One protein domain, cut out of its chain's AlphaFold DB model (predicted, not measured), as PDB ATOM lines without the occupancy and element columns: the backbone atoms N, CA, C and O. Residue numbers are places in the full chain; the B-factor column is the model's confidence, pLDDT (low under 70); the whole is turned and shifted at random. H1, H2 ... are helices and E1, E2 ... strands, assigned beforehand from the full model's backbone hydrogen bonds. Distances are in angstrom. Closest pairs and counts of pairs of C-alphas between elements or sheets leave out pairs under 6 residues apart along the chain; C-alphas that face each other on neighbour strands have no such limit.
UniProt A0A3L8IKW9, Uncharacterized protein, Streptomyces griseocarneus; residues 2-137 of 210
ATOM      1  N   PRO A   2     254.281 234.735 223.739       35.44
ATOM      2  CA  PRO A   2     253.722 233.882 222.698       35.44
ATOM      3  C   PRO A   2     254.159 234.410 221.315       35.44
ATOM      4  O   PRO A   2     254.347 235.624 221.164       35.44
ATOM      5  N   PRO A   3     254.410 233.524 220.337       37.41
ATOM      6  CA  PRO A   3     254.859 233.931 219.012       37.41
ATOM      7  C   PRO A   3     253.774 234.751 218.306       37.41
ATOM      8  O   PRO A   3     252.591 234.418 218.370       37.41
ATOM      9  N   LEU A   4     254.184 235.830 217.635       41.16
ATOM     10  CA  LEU A   4     253.285 236.628 216.802       41.16
ATOM     11  C   LEU A   4     252.864 235.797 215.574       41.16
ATOM     12  O   LEU A   4     253.729 235.168 214.956       41.16
ATOM     13  N   PRO A   5     251.572 235.774 215.206       38.47
ATOM     14  CA  PRO A   5     251.105 235.069 214.015       38.47
ATOM     15  C   PRO A   5     251.700 235.679 212.727       38.47
ATOM     16  O   PRO A   5     252.004 236.876 212.704       38.47
ATOM     17  N   PRO A   6     251.869 234.897 211.642       33.50
ATOM     18  CA  PRO A   6     252.362 235.416 210.369       33.50
ATOM     19  C   PRO A   6     251.335 236.376 209.743       33.50
ATOM     20  O   PRO A   6     250.171 236.025 209.570       33.50
ATOM     21  N   GLY A   7     251.765 237.600 209.421       50.78
ATOM     22  CA  GLY A   7     250.911 238.687 208.928       50.78
ATOM     23  C   GLY A   7     251.428 240.057 209.375       50.78
ATOM     24  O   GLY A   7     252.543 240.153 209.889       50.78
ATOM     25  N   ASN A   8     250.630 241.121 209.187       52.81
ATOM     26  CA  ASN A   8     250.917 242.438 209.769       52.81
ATOM     27  C   ASN A   8     251.265 242.240 211.258       52.81
ATOM     28  O   ASN A   8     250.395 241.790 212.006       52.81
ATOM     29  N   PRO A   9     252.493 242.568 211.710       52.03
ATOM     30  CA  PRO A   9     252.930 242.309 213.080       52.03
ATOM     31  C   PRO A   9     252.159 243.135 214.117       52.03
ATOM     32  O   PRO A   9     252.478 243.052 215.291       52.03
ATOM     33  N   TYR A  10     251.175 243.931 213.692       60.03
ATOM     34  CA  TYR A  10     250.279 244.737 214.514       60.03
ATOM     35  C   TYR A  10     248.801 244.379 214.315       60.03
ATOM     36  O   TYR A  10     247.939 245.165 214.693       60.03
ATOM     37  N   SER A  11     248.479 243.223 213.727       62.16
ATOM     38  CA  SER A  11     247.091 242.764 213.538       62.16
ATOM     39  C   SER A  11     246.297 242.685 214.845       62.16
ATOM     40  O   SER A  11     245.083 242.862 214.841       62.16
ATOM     41  N   TYR A  12     246.990 242.489 215.969       63.75
ATOM     42  CA  TYR A  12     246.420 242.542 217.312       63.75
ATOM     43  C   TYR A  12     245.977 243.955 217.740       63.75
ATOM     44  O   TYR A  12     245.213 244.067 218.684       63.75
ATOM     45  N   ILE A  13     246.465 245.025 217.098       66.75
ATOM     46  CA  ILE A  13     246.050 246.415 217.373       66.75
ATOM     47  C   ILE A  13     244.810 246.766 216.557       66.75
ATOM     48  O   ILE A  13     243.929 247.433 217.067       66.75
ATOM     49  N   THR A  14     244.729 246.306 215.307       63.50
ATOM     50  CA  THR A  14     243.670 246.691 214.356       63.50
ATOM     51  C   THR A  14     242.391 245.849 214.441       63.50
ATOM     52  O   THR A  14     241.519 246.034 213.608       63.50
ATOM     53  N   ASN A  15     242.325 244.885 215.366       67.62
ATOM     54  CA  ASN A  15     241.155 244.044 215.664       67.62
ATOM     55  C   ASN A  15     241.134 243.757 217.175       67.62
ATOM     56  O   ASN A  15     241.217 242.604 217.615       67.62
ATOM     57  N   ALA A  16     241.202 244.811 217.981       71.94
ATOM     58  CA  ALA A  16     241.376 244.663 219.417       71.94
ATOM     59  C   ALA A  16     240.028 244.317 220.074       71.94
ATOM     60  O   ALA A  16     239.017 244.955 219.819       71.94
ATOM     61  N   GLN A  17     240.004 243.302 220.939       77.38
ATOM     62  CA  GLN A  17     238.802 242.895 221.664       77.38
ATOM     63  C   GLN A  17     238.953 243.270 223.135       77.38
ATOM     64  O   GLN A  17     239.882 242.820 223.810       77.38
ATOM     65  N   LEU A  18     238.043 244.103 223.639       81.81
ATOM     66  CA  LEU A  18     238.005 244.416 225.063       81.81
ATOM     67  C   LEU A  18     237.573 243.184 225.849       81.81
ATOM     68  O   LEU A  18     236.557 242.566 225.549       81.81
ATOM     69  N   ASN A  19     238.325 242.887 226.902       86.56
ATOM     70  CA  ASN A  19     238.025 241.821 227.846       86.56
ATOM     71  C   ASN A  19     237.895 242.447 229.243       86.56
ATOM     72  O   ASN A  19     238.909 242.560 229.944       86.56
ATOM     73  N   PRO A  20     236.697 242.945 229.617       87.94
ATOM     74  CA  PRO A  20     236.456 243.551 230.923       87.94
ATOM     75  C   PRO A  20     236.739 242.573 232.070       87.94
ATOM     76  O   PRO A  20     236.507 241.375 231.943       87.94
ATOM     77  N   VAL A  21     237.234 243.101 233.188       91.12
ATOM     78  CA  VAL A  21     237.475 242.366 234.438       91.12
ATOM     79  C   VAL A  21     236.522 242.896 235.498       91.12
ATOM     80  O   VAL A  21     236.836 243.871 236.182       91.12
ATOM     81  N   ASP A  22     235.350 242.279 235.611       89.12
ATOM     82  CA  ASP A  22     234.258 242.790 236.448       89.12
ATOM     83  C   ASP A  22     234.559 242.724 237.958       89.12
ATOM     84  O   ASP A  22     234.058 243.540 238.729       89.12
ATOM     85  N   ASP A  23     235.411 241.794 238.392       90.88
ATOM     86  CA  ASP A  23     235.777 241.549 239.792       90.88
ATOM     87  C   ASP A  23     237.147 242.133 240.180       90.88
ATOM     88  O   ASP A  23     237.715 241.799 241.226       90.88
ATOM     89  N   SER A  24     237.695 243.030 239.354       90.75
ATOM     90  CA  SER A  24     239.003 243.619 239.622       90.75
ATOM     91  C   SER A  24     238.993 244.394 240.943       90.75
ATOM     92  O   SER A  24     238.195 245.319 241.119       90.75
ATOM     93  N   PRO A  25     239.941 244.126 241.860       89.81
ATOM     94  CA  PRO A  25     239.964 244.769 243.171       89.81
ATOM     95  C   PRO A  25     240.370 246.250 243.105       89.81
ATOM     96  O   PRO A  25     240.452 246.913 244.138       89.81
ATOM     97  N   TRP A  26     240.693 246.747 241.911       91.31
ATOM     98  CA  TRP A  26     240.969 248.150 241.654       91.31
ATOM     99  C   TRP A  26     239.696 248.958 241.414       91.31
ATOM    100  O   TRP A  26     239.706 250.150 241.694       91.31
ATOM    101  N   ILE A  27     238.618 248.344 240.916       92.56
ATOM    102  CA  ILE A  27     237.394 249.061 240.534       92.56
ATOM    103  C   ILE A  27     236.795 249.775 241.752       92.56
ATOM    104  O   ILE A  27     236.698 249.215 242.843       92.56
ATOM    105  N   GLY A  28     236.437 251.047 241.565       90.19
ATOM    106  CA  GLY A  28     235.903 251.924 242.608       90.19
ATOM    107  C   GLY A  28     236.943 252.467 243.593       90.19
ATOM    108  O   GLY A  28     236.604 253.317 244.413       90.19
ATOM    109  N   GLN A  29     238.205 252.027 243.527       92.81
ATOM    110  CA  GLN A  29     239.261 252.531 244.404       92.81
ATOM    111  C   GLN A  29     239.783 253.886 243.926       92.81
ATOM    112  O   GLN A  29     240.016 254.092 242.728       92.81
ATOM    113  N   THR A  30     240.068 254.773 244.882       93.69
ATOM    114  CA  THR A  30     240.922 255.939 244.643       93.69
ATOM    115  C   THR A  30     242.385 255.498 244.658       93.69
ATOM    116  O   THR A  30     242.898 255.013 245.667       93.69
ATOM    117  N   VAL A  31     243.076 255.689 243.539       92.31
ATOM    118  CA  VAL A  31     244.460 255.262 243.319       92.31
ATOM    119  C   VAL A  31     245.353 256.436 242.928       92.31
ATOM    120  O   VAL A  31     244.903 257.457 242.411       92.31
ATOM    121  N   HIS A  32     246.656 256.270 243.131       89.62
ATOM    122  CA  HIS A  32     247.680 257.196 242.668       89.62
ATOM    123  C   HIS A  32     248.324 256.721 241.369       89.62
ATOM    124  O   HIS A  32     248.854 255.608 241.308       89.62
ATOM    125  N   GLY A  33     248.352 257.622 240.388       83.19
ATOM    126  CA  GLY A  33     248.997 257.457 239.094       83.19
ATOM    127  C   GLY A  33     250.491 257.797 239.039       83.19
ATOM    128  O   GLY A  33     251.085 258.271 240.021       83.19
ATOM    129  N   PRO A  34     251.117 257.628 237.856       70.25
ATOM    130  CA  PRO A  34     252.539 257.897 237.627       70.25
ATOM    131  C   PRO A  34     252.951 259.356 237.891       70.25
ATOM    132  O   PRO A  34     254.080 259.600 238.323       70.25
ATOM    133  N   TYR A  35     252.039 260.318 237.715       71.88
ATOM    134  CA  TYR A  35     252.309 261.756 237.862       71.88
ATOM    135  C   TYR A  35     251.765 262.356 239.162       71.88
ATOM    136  O   TYR A  35     251.546 263.560 239.248       71.88
ATOM    137  N   ARG A  36     251.572 261.525 240.202       72.88
ATOM    138  CA  ARG A  36     250.893 261.901 241.466       72.88
ATOM    139  C   ARG A  36     249.442 262.351 241.274       72.88
ATOM    140  O   ARG A  36     248.839 262.873 242.209       72.88
ATOM    141  N   THR A  37     248.899 262.111 240.092       81.62
ATOM    142  CA  THR A  37     247.482 262.199 239.786       81.62
ATOM    143  C   THR A  37     246.710 261.225 240.664       81.62
ATOM    144  O   THR A  37     247.231 260.181 241.080       81.62
ATOM    145  N   ARG A  38     245.485 261.608 241.009       90.25
ATOM    146  CA  ARG A  38     244.549 260.757 241.731       90.25
ATOM    147  C   ARG A  38     243.447 260.367 240.776       90.25
ATOM    148  O   ARG A  38     242.922 261.226 240.069       90.25
ATOM    149  N   TYR A  39     243.132 259.087 240.773       89.75
ATOM    150  CA  TYR A  39     242.139 258.521 239.887       89.75
ATOM    151  C   TYR A  39     241.141 257.688 240.666       89.75
ATOM    152  O   TYR A  39     241.523 257.033 241.629       89.75
ATOM    153  N   ILE A  40     239.904 257.636 240.188       91.38
ATOM    154  CA  ILE A  40     238.932 256.611 240.559       91.38
ATOM    155  C   ILE A  40     238.875 255.604 239.417       91.38
ATOM    156  O   ILE A  40     238.515 255.964 238.295       91.38
ATOM    157  N   VAL A  41     239.220 254.347 239.675       91.12
ATOM    158  CA  VAL A  41     239.182 253.306 238.637       91.12
ATOM    159  C   VAL A  41     237.730 252.956 238.311       91.12
ATOM    160  O   VAL A  41     236.983 252.518 239.182       91.12
ATOM    161  N   GLN A  42     237.338 253.138 237.053       88.31
ATOM    162  CA  GLN A  42     235.984 252.878 236.558       88.31
ATOM    163  C   GLN A  42     235.840 251.456 236.020       88.31
ATOM    164  O   GLN A  42     234.868 250.773 236.325       88.31
ATOM    165  N   ARG A  43     236.810 251.000 235.220       90.12
ATOM    166  CA  ARG A  43     236.845 249.648 234.643       90.12
ATOM    167  C   ARG A  43     238.275 249.158 234.508       90.12
ATOM    168  O   ARG A  43     239.204 249.960 234.475       90.12
ATOM    169  N   VAL A  44     238.443 247.848 234.386       91.69
ATOM    170  CA  VAL A  44     239.729 247.210 234.093       91.69
ATOM    171  C   VAL A  44     239.550 246.252 232.924       91.69
ATOM    172  O   VAL A  44     238.533 245.573 232.832       91.69
ATOM    173  N   TYR A  45     240.533 246.216 232.031       90.56
ATOM    174  CA  TYR A  45     240.562 245.364 230.851       90.56
ATOM    175  C   TYR A  45     241.824 244.506 230.862       90.56
ATOM    176  O   TYR A  45     242.927 245.030 231.051       90.56
ATOM    177  N   THR A  46     241.673 243.207 230.606       90.31
ATOM    178  CA  THR A  46     242.833 242.347 230.342       90.31
ATOM    179  C   THR A  46     243.387 242.612 228.949       90.31
ATOM    180  O   THR A  46     242.649 242.918 228.007       90.31
ATOM    181  N   THR A  47     244.707 242.494 228.807       87.81
ATOM    182  CA  THR A  47     245.379 242.658 227.512       87.81
ATOM    183  C   THR A  47     246.267 241.454 227.191       87.81
ATOM    184  O   THR A  47     246.824 240.828 228.100       87.81
ATOM    185  N   PRO A  48     246.496 241.143 225.902       84.50
ATOM    186  CA  PRO A  48     247.360 240.028 225.503       84.50
ATOM    187  C   PRO A  48     248.850 240.246 225.832       84.50
ATOM    188  O   PRO A  48     249.673 239.365 225.586       84.50
ATOM    189  N   PHE A  49     249.226 241.405 226.390       83.12
ATOM    190  CA  PHE A  49     250.608 241.739 226.752       83.12
ATOM    191  C   PHE A  49     250.972 241.353 228.189       83.12
ATOM    192  O   PHE A  49     252.094 241.626 228.618       83.12
ATOM    193  N   GLY A  50     250.055 240.705 228.917       80.25
ATOM    194  CA  GLY A  50     250.285 240.249 230.290       80.25
ATOM    195  C   GLY A  50     250.253 241.371 231.327       80.25
ATOM    196  O   GLY A  50     250.849 241.226 232.390       80.25
ATOM    197  N   VAL A  51     249.599 242.488 231.002       85.31
ATOM    198  CA  VAL A  51     249.308 243.586 231.930       85.31
ATOM    199  C   VAL A  51     247.872 244.054 231.727       85.31
ATOM    200  O   VAL A  51     247.407 244.134 230.589       85.31
ATOM    201  N   ASP A  52     247.183 244.390 232.811       90.69
ATOM    202  CA  ASP A  52     245.820 244.911 232.734       90.69
ATOM    203  C   ASP A  52     245.833 246.432 232.620       90.69
ATOM    204  O   ASP A  52     246.691 247.117 233.185       90.69
ATOM    205  N   VAL A  53     244.859 246.974 231.899       90.00
ATOM    206  CA  VAL A  53     244.684 248.415 231.716       90.00
ATOM    207  C   VAL A  53     243.410 248.843 232.423       90.00
ATOM    208  O   VAL A  53     242.322 248.361 232.127       90.00
ATOM    209  N   ALA A  54     243.551 249.770 233.354       90.25
ATOM    210  CA  ALA A  54     242.465 250.453 234.021       90.25
ATOM    211  C   ALA A  54     242.036 251.693 233.231       90.25
ATOM    212  O   ALA A  54     242.867 252.496 232.805       90.25
ATOM    213  N   LEU A  55     240.726 251.864 233.092       88.44
ATOM    214  CA  LEU A  55     240.101 253.125 232.737       88.44
ATOM    215  C   LEU A  55     239.774 253.881 234.020       88.44
ATOM    216  O   LEU A  55     239.062 253.384 234.891       88.44
ATOM    217  N   CYS A  56     240.321 255.078 234.131       87.12
ATOM    218  CA  CYS A  56     240.468 255.839 235.357       87.12
ATOM    219  C   CYS A  56     239.829 257.213 235.190       87.12
ATOM    220  O   CYS A  56     240.080 257.872 234.194       87.12
ATOM    221  N   LEU A  57     239.054 257.680 236.163       85.62
ATOM    222  CA  LEU A  57     238.549 259.051 236.209       85.62
ATOM    223  C   LEU A  57     239.487 259.911 237.053       85.62
ATOM    224  O   LEU A  57     239.619 259.674 238.251       85.62
ATOM    225  N   ASN A  58     240.125 260.906 236.449       83.62
ATOM    226  CA  ASN A  58     240.969 261.875 237.138       83.62
ATOM    227  C   ASN A  58     240.136 262.711 238.115       83.62
ATOM    228  O   ASN A  58     239.097 263.272 237.772       83.62
ATOM    229  N   GLU A  59     240.564 262.772 239.376       84.06
ATOM    230  CA  GLU A  59     239.803 263.465 240.413       84.06
ATOM    231  C   GLU A  59     239.752 264.984 240.203       84.06
ATOM    232  O   GLU A  59     238.793 265.606 240.669       84.06
ATOM    233  N   TYR A  60     240.740 265.559 239.511       78.69
ATOM    234  CA  TYR A  60     240.915 267.003 239.365       78.69
ATOM    235  C   TYR A  60     240.088 267.588 238.223       78.69
ATOM    236  O   TYR A  60     239.263 268.467 238.456       78.69
ATOM    237  N   ASP A  61     240.297 267.105 237.002       72.75
ATOM    238  CA  ASP A  61     239.648 267.614 235.786       72.75
ATOM    239  C   ASP A  61     238.501 266.716 235.299       72.75
ATOM    240  O   ASP A  61     237.839 267.036 234.317       72.75
ATOM    241  N   LYS A  62     238.234 265.602 235.997       74.19
ATOM    242  CA  LYS A  62     237.225 264.603 235.613       74.19
ATOM    243  C   LYS A  62     237.454 264.031 234.212       74.19
ATOM    244  O   LYS A  62     236.532 263.461 233.629       74.19
ATOM    245  N   ALA A  63     238.674 264.126 233.686       74.88
ATOM    246  CA  ALA A  63     239.044 263.440 232.467       74.88
ATOM    247  C   ALA A  63     239.148 261.939 232.745       74.88
ATOM    248  O   ALA A  63     239.695 261.503 233.760       74.88
ATOM    249  N   LEU A  64     238.615 261.128 231.839       77.81
ATOM    250  CA  LEU A  64     238.953 259.715 231.816       77.81
ATOM    251  C   LEU A  64     240.385 259.556 231.263       77.81
ATOM    252  O   LEU A  64     240.806 260.302 230.382       77.81
ATOM    253  N   GLU A  65     241.135 258.586 231.771       81.56
ATOM    254  CA  GLU A  65     242.514 258.270 231.401       81.56
ATOM    255  C   GLU A  65     242.722 256.749 231.430       81.56
ATOM    256  O   GLU A  65     242.087 256.043 232.212       81.56
ATOM    257  N   LEU A  66     243.620 256.227 230.591       84.88
ATOM    258  CA  LEU A  66     244.011 254.816 230.632       84.88
ATOM    259  C   LEU A  66     245.362 254.661 231.314       84.88
ATOM    260  O   LEU A  66     246.369 255.215 230.865       84.88
ATOM    261  N   GLU A  67     245.391 253.827 232.344       87.38
ATOM    262  CA  GLU A  67     246.598 253.504 233.088       87.38
ATOM    263  C   GLU A  67     246.747 252.001 233.258       87.38
ATOM    264  O   GLU A  67     245.790 251.289 233.525       87.38
ATOM    265  N   VAL A  68     247.968 251.494 233.134       87.69
ATOM    266  CA  VAL A  68     248.228 250.083 233.438       87.69
ATOM    267  C   VAL A  68     248.145 249.886 234.953       87.69
ATOM    268  O   VAL A  68     248.739 250.662 235.704       87.69
ATOM    269  N   THR A  69     247.448 248.845 235.414       88.44
ATOM    270  CA  THR A  69     247.208 248.588 236.849       88.44
ATOM    271  C   THR A  69     248.504 248.487 237.659       88.44
ATOM    272  O   THR A  69     248.582 248.985 238.776       88.44
ATOM    273  N   ASP A  70     249.566 247.958 237.056       86.25
ATOM    274  CA  ASP A  70     250.927 247.896 237.602       86.25
ATOM    275  C   ASP A  70     251.533 249.261 238.012       86.25
ATOM    276  O   ASP A  70     252.477 249.324 238.816       86.25
ATOM    277  N   MET A  71     251.037 250.354 237.422       83.75
ATOM    278  CA  MET A  71     251.454 251.733 237.699       83.75
ATOM    279  C   MET A  71     250.569 252.418 238.748       83.75
ATOM    280  O   MET A  71     250.960 253.467 239.271       83.75
ATOM    281  N   LEU A  72     249.423 251.819 239.080       87.31
ATOM    282  CA  LEU A  72     248.479 252.308 240.077       87.31
ATOM    283  C   LEU A  72     248.893 251.877 241.481       87.31
ATOM    284  O   LEU A  72     249.461 250.807 241.697       87.31
ATOM    285  N   SER A  73     248.628 252.741 242.458       88.94
ATOM    286  CA  SER A  73     248.992 252.480 243.851       88.94
ATOM    287  C   SER A  73     247.961 252.988 244.842       88.94
ATOM    288  O   SER A  73     247.425 254.079 244.668       88.94
ATOM    289  N   THR A  74     247.763 252.237 245.919       87.69
ATOM    290  CA  THR A  74     247.096 252.681 247.153       87.69
ATOM    291  C   THR A  74     248.090 252.601 248.319       87.69
ATOM    292  O   THR A  74     249.188 252.056 248.145       87.69
ATOM    293  N   PRO A  75     247.765 253.138 249.510       84.56
ATOM    294  CA  PRO A  75     248.593 252.942 250.701       84.56
ATOM    295  C   PRO A  75     248.853 251.462 251.032       84.56
ATOM    296  O   PRO A  75     249.950 251.109 251.457       84.56
ATOM    297  N   GLU A  76     247.879 250.589 250.782       83.62
ATOM    298  CA  GLU A  76     247.932 249.149 251.064       83.62
ATOM    299  C   GLU A  76     248.608 248.359 249.936       83.62
ATOM    300  O   GLU A  76     249.097 247.249 250.150       83.62
ATOM    301  N   ARG A  77     248.625 248.913 248.717       80.56
ATOM    302  CA  ARG A  77     249.140 248.265 247.508       80.56
ATOM    303  C   ARG A  77     250.080 249.217 246.775       80.56
ATOM    304  O   ARG A  77     249.644 249.946 245.877       80.56
ATOM    305  N   PRO A  78     251.376 249.251 247.136       79.00
ATOM    306  CA  PRO A  78     252.334 250.067 246.411       79.00
ATOM    307  C   PRO A  78     252.459 249.552 244.976       79.00
ATOM    308  O   PRO A  78     252.521 248.348 244.736       79.00
ATOM    309  N   ALA A  79     252.538 250.473 244.019       76.50
ATOM    310  CA  ALA A  79     252.659 250.134 242.607       76.50
ATOM    311  C   ALA A  79     253.915 249.277 242.393       76.50
ATOM    312  O   ALA A  79     255.043 249.725 242.658       76.50
ATOM    313  N   ALA A  80     253.713 248.054 241.901       68.25
ATOM    314  CA  ALA A  80     254.783 247.095 241.654       68.25
ATOM    315  C   ALA A  80     255.818 247.683 240.680       68.25
ATOM    316  O   ALA A  80     257.021 247.686 240.959       68.25
ATOM    317  N   ARG A  81     255.349 248.310 239.591       70.25
ATOM    318  CA  ARG A  81     256.223 248.882 238.558       70.25
ATOM    319  C   ARG A  81     256.683 250.292 238.849       70.25
ATOM    320  O   ARG A  81     257.790 250.631 238.458       70.25
ATOM    321  N   ARG A  82     255.938 251.112 239.597       62.62
ATOM    322  CA  ARG A  82     256.450 252.413 240.081       62.62
ATOM    323  C   ARG A  82     257.662 252.219 240.988       62.62
ATOM    324  O   ARG A  82     258.622 252.981 240.895       62.62
ATOM    325  N   THR A  83     257.624 251.203 241.851       59.94
ATOM    326  CA  THR A  83     258.737 250.863 242.748       59.94
ATOM    327  C   THR A  83     259.955 250.420 241.944       59.94
ATOM    328  O   THR A  83     261.050 250.937 242.166       59.94
ATOM    329  N   GLU A  84     259.763 249.539 240.962       61.47
ATOM    330  CA  GLU A  84     260.818 249.095 240.047       61.47
ATOM    331  C   GLU A  84     261.351 250.248 239.175       61.47
ATOM    332  O   GLU A  84     262.556 250.481 239.128       61.47
ATOM    333  N   TYR A  85     260.470 251.049 238.570       62.16
ATOM    334  CA  TYR A  85     260.793 252.215 237.747       62.16
ATOM    335  C   TYR A  85     261.578 253.272 238.527       62.16
ATOM    336  O   TYR A  85     262.622 253.721 238.059       62.16
ATOM    337  N   LEU A  86     261.129 253.669 239.724       57.19
ATOM    338  CA  LEU A  86     261.811 254.681 240.539       57.19
ATOM    339  C   LEU A  86     263.132 254.162 241.115       57.19
ATOM    340  O   LEU A  86     264.104 254.923 241.176       57.19
ATOM    341  N   ARG A  87     263.190 252.885 241.520       61.16
ATOM    342  CA  ARG A  87     264.428 252.229 241.967       61.16
ATOM    343  C   ARG A  87     265.445 252.194 240.824       61.16
ATOM    344  O   ARG A  87     266.555 252.699 240.994       61.16
ATOM    345  N   ASN A  88     265.029 251.732 239.647       58.19
ATOM    346  CA  ASN A  88     265.875 251.649 238.460       58.19
ATOM    347  C   ASN A  88     266.269 253.036 237.943       58.19
ATOM    348  O   ASN A  88     267.424 253.240 237.601       58.19
ATOM    349  N   TYR A  89     265.378 254.032 237.957       56.31
ATOM    350  CA  TYR A  89     265.694 255.404 237.541       56.31
ATOM    351  C   TYR A  89     266.733 256.061 238.453       56.31
ATOM    352  O   TYR A  89     267.680 256.673 237.964       56.31
ATOM    353  N   ARG A  90     266.595 255.923 239.779       62.16
ATOM    354  CA  ARG A  90     267.575 256.458 240.740       62.16
ATOM    355  C   ARG A  90     268.920 255.749 240.616       62.16
ATOM    356  O   ARG A  90     269.951 256.412 240.679       62.16
ATOM    357  N   GLN A  91     268.913 254.433 240.416       62.06
ATOM    358  CA  GLN A  91     270.126 253.642 240.232       62.06
ATOM    359  C   GLN A  91     270.814 253.959 238.898       62.06
ATOM    360  O   GLN A  91     272.010 254.224 238.895       62.06
ATOM    361  N   LEU A  92     270.066 254.060 237.798       61.53
ATOM    362  CA  LEU A  92     270.572 254.491 236.493       61.53
ATOM    363  C   LEU A  92     271.106 255.925 236.547       61.53
ATOM    364  O   LEU A  92     272.207 256.166 236.074       61.53
ATOM    365  N   ARG A  93     270.403 256.874 237.182       57.97
ATOM    366  CA  ARG A  93     270.927 258.239 237.387       57.97
ATOM    367  C   ARG A  93     272.207 258.265 238.219       57.97
ATOM    368  O   ARG A  93     273.061 259.098 237.948       57.97
ATOM    369  N   ARG A  94     272.337 257.403 239.233       61.16
ATOM    370  CA  ARG A  94     273.573 257.269 240.026       61.16
ATOM    371  C   ARG A  94     274.712 256.695 239.184       61.16
ATOM    372  O   ARG A  94     275.801 257.246 239.220       61.16
ATOM    373  N   LEU A  95     274.441 255.662 238.388       59.19
ATOM    374  CA  LEU A  95     275.413 255.040 237.484       59.19
ATOM    375  C   LEU A  95     275.820 255.966 236.327       59.19
ATOM    376  O   LEU A  95     276.964 255.928 235.913       59.19
ATOM    377  N   HIS A  96     274.921 256.834 235.850       56.12
ATOM    378  CA  HIS A  96     275.222 257.870 234.853       56.12
ATOM    379  C   HIS A  96     275.917 259.111 235.433       56.12
ATOM    380  O   HIS A  96     276.500 259.873 234.676       56.12
ATOM    381  N   ARG A  97     275.818 259.362 236.745       49.47
ATOM    382  CA  ARG A  97     276.555 260.447 237.423       49.47
ATOM    383  C   ARG A  97     277.928 260.010 237.931       49.47
ATOM    384  O   ARG A  97     278.729 260.868 238.277       49.47
ATOM    385  N   ALA A  98     278.190 258.708 237.992       47.56
ATOM    386  CA  ALA A  98     279.531 258.168 238.131       47.56
ATOM    387  C   ALA A  98     280.150 258.090 236.728       47.56
ATOM    388  O   ALA A  98     280.183 257.023 236.120       47.56
ATOM    389  N   ASP A  99     280.571 259.241 236.196       47.62
ATOM    390  CA  ASP A  99     281.483 259.290 235.054       47.62
ATOM    391  C   ASP A  99     282.785 258.601 235.473       47.62
ATOM    392  O   ASP A  99     283.658 259.192 236.106       47.62
ATOM    393  N   ILE A 100     282.878 257.311 235.179       44.25
ATOM    394  CA  ILE A 100     284.140 256.591 235.109       44.25
ATOM    395  C   ILE A 100     284.150 255.944 233.728       44.25
ATOM    396  O   ILE A 100     283.457 254.960 233.476       44.25
ATOM    397  N   ASP A 101     284.885 256.576 232.817       46.38
ATOM    398  CA  ASP A 101     285.475 255.976 231.622       46.38
ATOM    399  C   ASP A 101     284.546 255.119 230.738       46.38
ATOM    400  O   ASP A 101     284.833 253.984 230.357       46.38
ATOM    401  N   GLY A 102     283.439 255.724 230.308       52.34
ATOM    402  CA  GLY A 102     283.029 255.614 228.906       52.34
ATOM    403  C   GLY A 102     282.306 254.351 228.423       52.34
ATOM    404  O   GLY A 102     282.028 254.287 227.226       52.34
ATOM    405  N   LYS A 103     281.928 253.371 229.259       55.81
ATOM    406  CA  LYS A 103     281.005 252.286 228.838       55.81
ATOM    407  C   LYS A 103     280.036 251.874 229.947       55.81
ATOM    408  O   LYS A 103     280.432 251.624 231.081       55.81
ATOM    409  N   ALA A 104     278.749 251.756 229.611       59.44
ATOM    410  CA  ALA A 104     277.740 251.224 230.524       59.44
ATOM    411  C   ALA A 104     278.056 249.757 230.881       59.44
ATOM    412  O   ALA A 104     278.385 248.950 230.013       59.44
ATOM    413  N   THR A 105     277.951 249.391 232.162       67.75
ATOM    414  CA  THR A 105     278.185 248.005 232.599       67.75
ATOM    415  C   THR A 105     277.117 247.053 232.028       67.75
ATOM    416  O   THR A 105     276.000 247.487 231.719       67.75
ATOM    417  N   PRO A 106     277.379 245.734 231.935       67.75
ATOM    418  CA  PRO A 106     276.372 244.753 231.511       67.75
ATOM    419  C   PRO A 106     275.082 244.793 232.347       67.75
ATOM    420  O   PRO A 106     273.987 244.585 231.824       67.75
ATOM    421  N   GLN A 107     275.192 245.109 233.642       63.59
ATOM    422  CA  GLN A 107     274.046 245.287 234.531       63.59
ATOM    423  C   GLN A 107     273.221 246.525 234.151       63.59
ATOM    424  O   GLN A 107     271.994 246.444 234.095       63.59
ATOM    425  N   THR A 108     273.878 247.643 233.824       65.50
ATOM    426  CA  THR A 108     273.226 248.854 233.302       65.50
ATOM    427  C   THR A 108     272.526 248.577 231.971       65.50
ATOM    428  O   THR A 108     271.369 248.959 231.803       65.50
ATOM    429  N   HIS A 109     273.167 247.852 231.049       65.06
ATOM    430  CA  HIS A 109     272.549 247.450 229.781       65.06
ATOM    431  C   HIS A 109     271.303 246.583 229.986       65.06
ATOM    432  O   HIS A 109     270.263 246.864 229.391       65.06
ATOM    433  N   ARG A 110     271.374 245.576 230.864       67.75
ATOM    434  CA  ARG A 110     270.222 244.725 231.195       67.75
ATOM    435  C   ARG A 110     269.080 245.535 231.816       67.75
ATOM    436  O   ARG A 110     267.931 245.344 231.430       67.75
ATOM    437  N   ALA A 111     269.383 246.474 232.714       67.12
ATOM    438  CA  ALA A 111     268.378 247.351 233.321       67.12
ATOM    439  C   ALA A 111     267.709 248.281 232.290       67.12
ATOM    440  O   ALA A 111     266.493 248.477 232.326       67.12
ATOM    441  N   ILE A 112     268.473 248.823 231.333       64.62
ATOM    442  CA  ILE A 112     267.927 249.611 230.215       64.62
ATOM    443  C   ILE A 112     267.033 248.735 229.330       64.62
ATOM    444  O   ILE A 112     265.927 249.150 228.999       64.62
ATOM    445  N   GLN A 113     267.467 247.521 228.981       66.44
ATOM    446  CA  GLN A 113     266.669 246.586 228.181       66.44
ATOM    447  C   GLN A 113     265.349 246.224 228.869       66.44
ATOM    448  O   GLN A 113     264.300 246.288 228.235       66.44
ATOM    449  N   GLN A 114     265.381 245.913 230.169       69.81
ATOM    450  CA  GLN A 114     264.179 245.634 230.962       69.81
ATOM    451  C   GLN A 114     263.229 246.836 230.995       69.81
ATOM    452  O   GLN A 114     262.027 246.673 230.797       69.81
ATOM    453  N   ARG A 115     263.761 248.055 231.159       72.50
ATOM    454  CA  ARG A 115     262.969 249.292 231.080       72.50
ATOM    455  C   ARG A 115     262.329 249.470 229.705       72.50
ATOM    456  O   ARG A 115     261.150 249.801 229.632       72.50
ATOM    457  N   THR A 116     263.095 249.293 228.632       69.00
ATOM    458  CA  THR A 116     262.600 249.443 227.258       69.00
ATOM    459  C   THR A 116     261.514 248.415 226.959       69.00
ATOM    460  O   THR A 116     260.474 248.783 226.424       69.00
ATOM    461  N   ALA A 117     261.713 247.159 227.368       72.25
ATOM    462  CA  ALA A 117     260.729 246.094 227.209       72.25
ATOM    463  C   ALA A 117     259.438 246.391 227.987       72.25
ATOM    464  O   ALA A 117     258.352 246.315 227.415       72.25
ATOM    465  N   PHE A 118     259.549 246.809 229.254       75.50
ATOM    466  CA  PHE A 118     258.391 247.214 230.052       75.50
ATOM    467  C   PHE A 118     257.644 248.395 229.416       75.50
ATOM    468  O   PHE A 118     256.428 248.351 229.270       75.50
ATOM    469  N   TRP A 119     258.361 249.435 228.981       75.38
ATOM    470  CA  TRP A 119     257.752 250.602 228.337       75.38
ATOM    471  C   TRP A 119     257.041 250.244 227.026       75.38
ATOM    472  O   TRP A 119     255.985 250.792 226.717       75.38
ATOM    473  N   GLN A 120     257.599 249.314 226.251       76.38
ATOM    474  CA  GLN A 120     256.950 248.800 225.047       76.38
ATOM    475  C   GLN A 120     255.668 248.031 225.385       76.38
ATOM    476  O   GLN A 120     254.635 248.320 224.790       76.38
ATOM    477  N   GLN A 121     255.705 247.124 226.368       78.19
ATOM    478  CA  GLN A 121     254.522 246.387 226.836       78.19
ATOM    479  C   GLN A 121     253.425 247.328 227.343       78.19
ATOM    480  O   GLN A 121     252.280 247.216 226.914       78.19
ATOM    481  N   PHE A 122     253.792 248.300 228.182       80.88
ATOM    482  CA  PHE A 122     252.900 249.343 228.690       80.88
ATOM    483  C   PHE A 122     252.208 250.106 227.552       80.88
ATOM    484  O   PHE A 122     250.984 250.221 227.529       80.88
ATOM    485  N   ASN A 123     252.983 250.592 226.578       79.38
ATOM    486  CA  ASN A 123     252.422 251.337 225.454       79.38
ATOM    487  C   ASN A 123     251.525 250.464 224.576       79.38
ATOM    488  O   ASN A 123     250.485 250.940 224.135       79.38
ATOM    489  N   TYR A 124     251.901 249.210 224.313       82.12
ATOM    490  CA  TYR A 124     251.077 248.315 223.503       82.12
ATOM    491  C   TYR A 124     249.757 247.962 224.183       82.12
ATOM    492  O   TYR A 124     248.729 247.991 223.514       82.12
ATOM    493  N   ALA A 125     249.763 247.708 225.493       84.31
ATOM    494  CA  ALA A 125     248.545 247.461 226.256       84.31
ATOM    495  C   ALA A 125     247.597 248.666 226.217       84.31
ATOM    496  O   ALA A 125     246.411 248.508 225.931       84.31
ATOM    497  N   ARG A 126     248.130 249.880 226.413       83.50
ATOM    498  CA  ARG A 126     247.344 251.114 226.285       83.50
ATOM    499  C   ARG A 126     246.768 251.291 224.886       83.50
ATOM    500  O   ARG A 126     245.568 251.480 224.764       83.50
ATOM    501  N   ILE A 127     247.599 251.188 223.849       80.38
ATOM    502  CA  ILE A 127     247.168 251.348 222.451       80.38
ATOM    503  C   ILE A 127     246.099 250.310 222.081       80.38
ATOM    504  O   ILE A 127     245.154 250.640 221.381       80.38
ATOM    505  N   TYR A 128     246.220 249.075 222.567       83.00
ATOM    506  CA  TYR A 128     245.238 248.019 222.326       83.00
ATOM    507  C   TYR A 128     243.852 248.381 222.864       83.00
ATOM    508  O   TYR A 128     242.868 248.311 222.133       83.00
ATOM    509  N   VAL A 129     243.779 248.821 224.123       82.75
ATOM    510  CA  VAL A 129     242.515 249.271 224.722       82.75
ATOM    511  C   VAL A 129     242.038 250.570 224.073       82.75
ATOM    512  O   VAL A 129     240.844 250.721 223.838       82.75
ATOM    513  N   GLU A 130     242.960 251.471 223.712       81.44
ATOM    514  CA  GLU A 130     242.647 252.699 222.977       81.44
ATOM    515  C   GLU A 130     241.925 252.403 221.661       81.44
ATOM    516  O   GLU A 130     240.884 252.994 221.382       81.44
ATOM    517  N   THR A 131     242.468 251.487 220.859       78.00
ATOM    518  CA  THR A 131     241.899 251.131 219.560       78.00
ATOM    519  C   THR A 131     240.559 250.422 219.711       78.00
ATOM    520  O   THR A 131     239.615 250.800 219.029       78.00
ATOM    521  N   ALA A 132     240.432 249.478 220.645       79.56
ATOM    522  CA  ALA A 132     239.173 248.764 220.845       79.56
ATOM    523  C   ALA A 132     238.038 249.680 221.342       79.56
ATOM    524  O   ALA A 132     236.893 249.537 220.926       79.56
ATOM    525  N   LEU A 133     238.339 250.650 222.214       78.75
ATOM    526  CA  LEU A 133     237.351 251.654 222.627       78.75
ATOM    527  C   LEU A 133     236.965 252.574 221.462       78.75
ATOM    528  O   LEU A 133     235.806 252.967 221.363       78.75
ATOM    529  N   LEU A 134     237.918 252.902 220.582       77.62
ATOM    530  CA  LEU A 134     237.679 253.724 219.397       77.62
ATOM    531  C   LEU A 134     236.795 253.022 218.353       77.62
ATOM    532  O   LEU A 134     236.014 253.698 217.692       77.62
ATOM    533  N   GLU A 135     236.863 251.692 218.232       75.38
ATOM    534  CA  GLU A 135     235.964 250.908 217.362       75.38
ATOM    535  C   GLU A 135     234.481 251.049 217.755       75.38
ATOM    536  O   GLU A 135     233.600 250.913 216.908       75.38
ATOM    537  N   GLY A 136     234.196 251.350 219.026       74.69
ATOM    538  CA  GLY A 136     232.841 251.629 219.508       74.69
ATOM    539  C   GLY A 136     232.335 253.044 219.206       74.69
ATOM    540  O   GLY A 136     231.175 253.332 219.487       74.69
ATOM    541  N   VAL A 137     233.182 253.925 218.664       77.62
ATOM    542  CA  VAL A 137     232.848 255.324 218.373       77.62
ATOM    543  C   VAL A 137     232.386 255.464 216.932       77.62
ATOM    544  O   VAL A 137     232.978 254.904 216.013       77.62
TER     545      VAL A 137
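Overview. This is residues 2 to 137 of the 210 residues of an uncharacterized protein of Streptomyces griseocarneus (UniProt A0A3L8IKW9). A helical hairpin, H1 and H2, reaches from a strongly twisted sheet, which H2 crosses. The 136 printed residues, class mixed, hold an antiparallel meander, neighbour strands E1, E2, E3, E4, then H1 and H2. The whole is only just loose, close to compact; the radius of gyration of the C-alphas is 17.3 A, the spans 54 by 44 by 25 A.

Arrangement. Find E1, residues 30 to 32, E2, 38 to 46, E3, 53 to 58, and E4, 64 to 68; N 45 of E2 and O 53 of E3 are within hydrogen-bond range, 2.8 A. H1, residues 80 to 97, touches residues 108 to 115 alone of H2, residues 106 to 135, closest at C-alphas 92 and 108, 7.0 A. H2 is on the sheet; its closest C-alpha pair with E4 is 126 and 66, 6.6 A. Both helices have every O i to N i+4 pair within hydrogen-bond range.

Along the chain. E1 begins at C-alpha 30, (240.922, 255.939, 244.643); H2 runs 43.3 A to C-alpha 135, (235.964, 250.908, 217.362).

Size, cuts and confidence. The printed part has no cut; the link E4 to H1 is long; pLDDT is under 70 in 49 residues, among them residues 2 to 15 and 82 to 114.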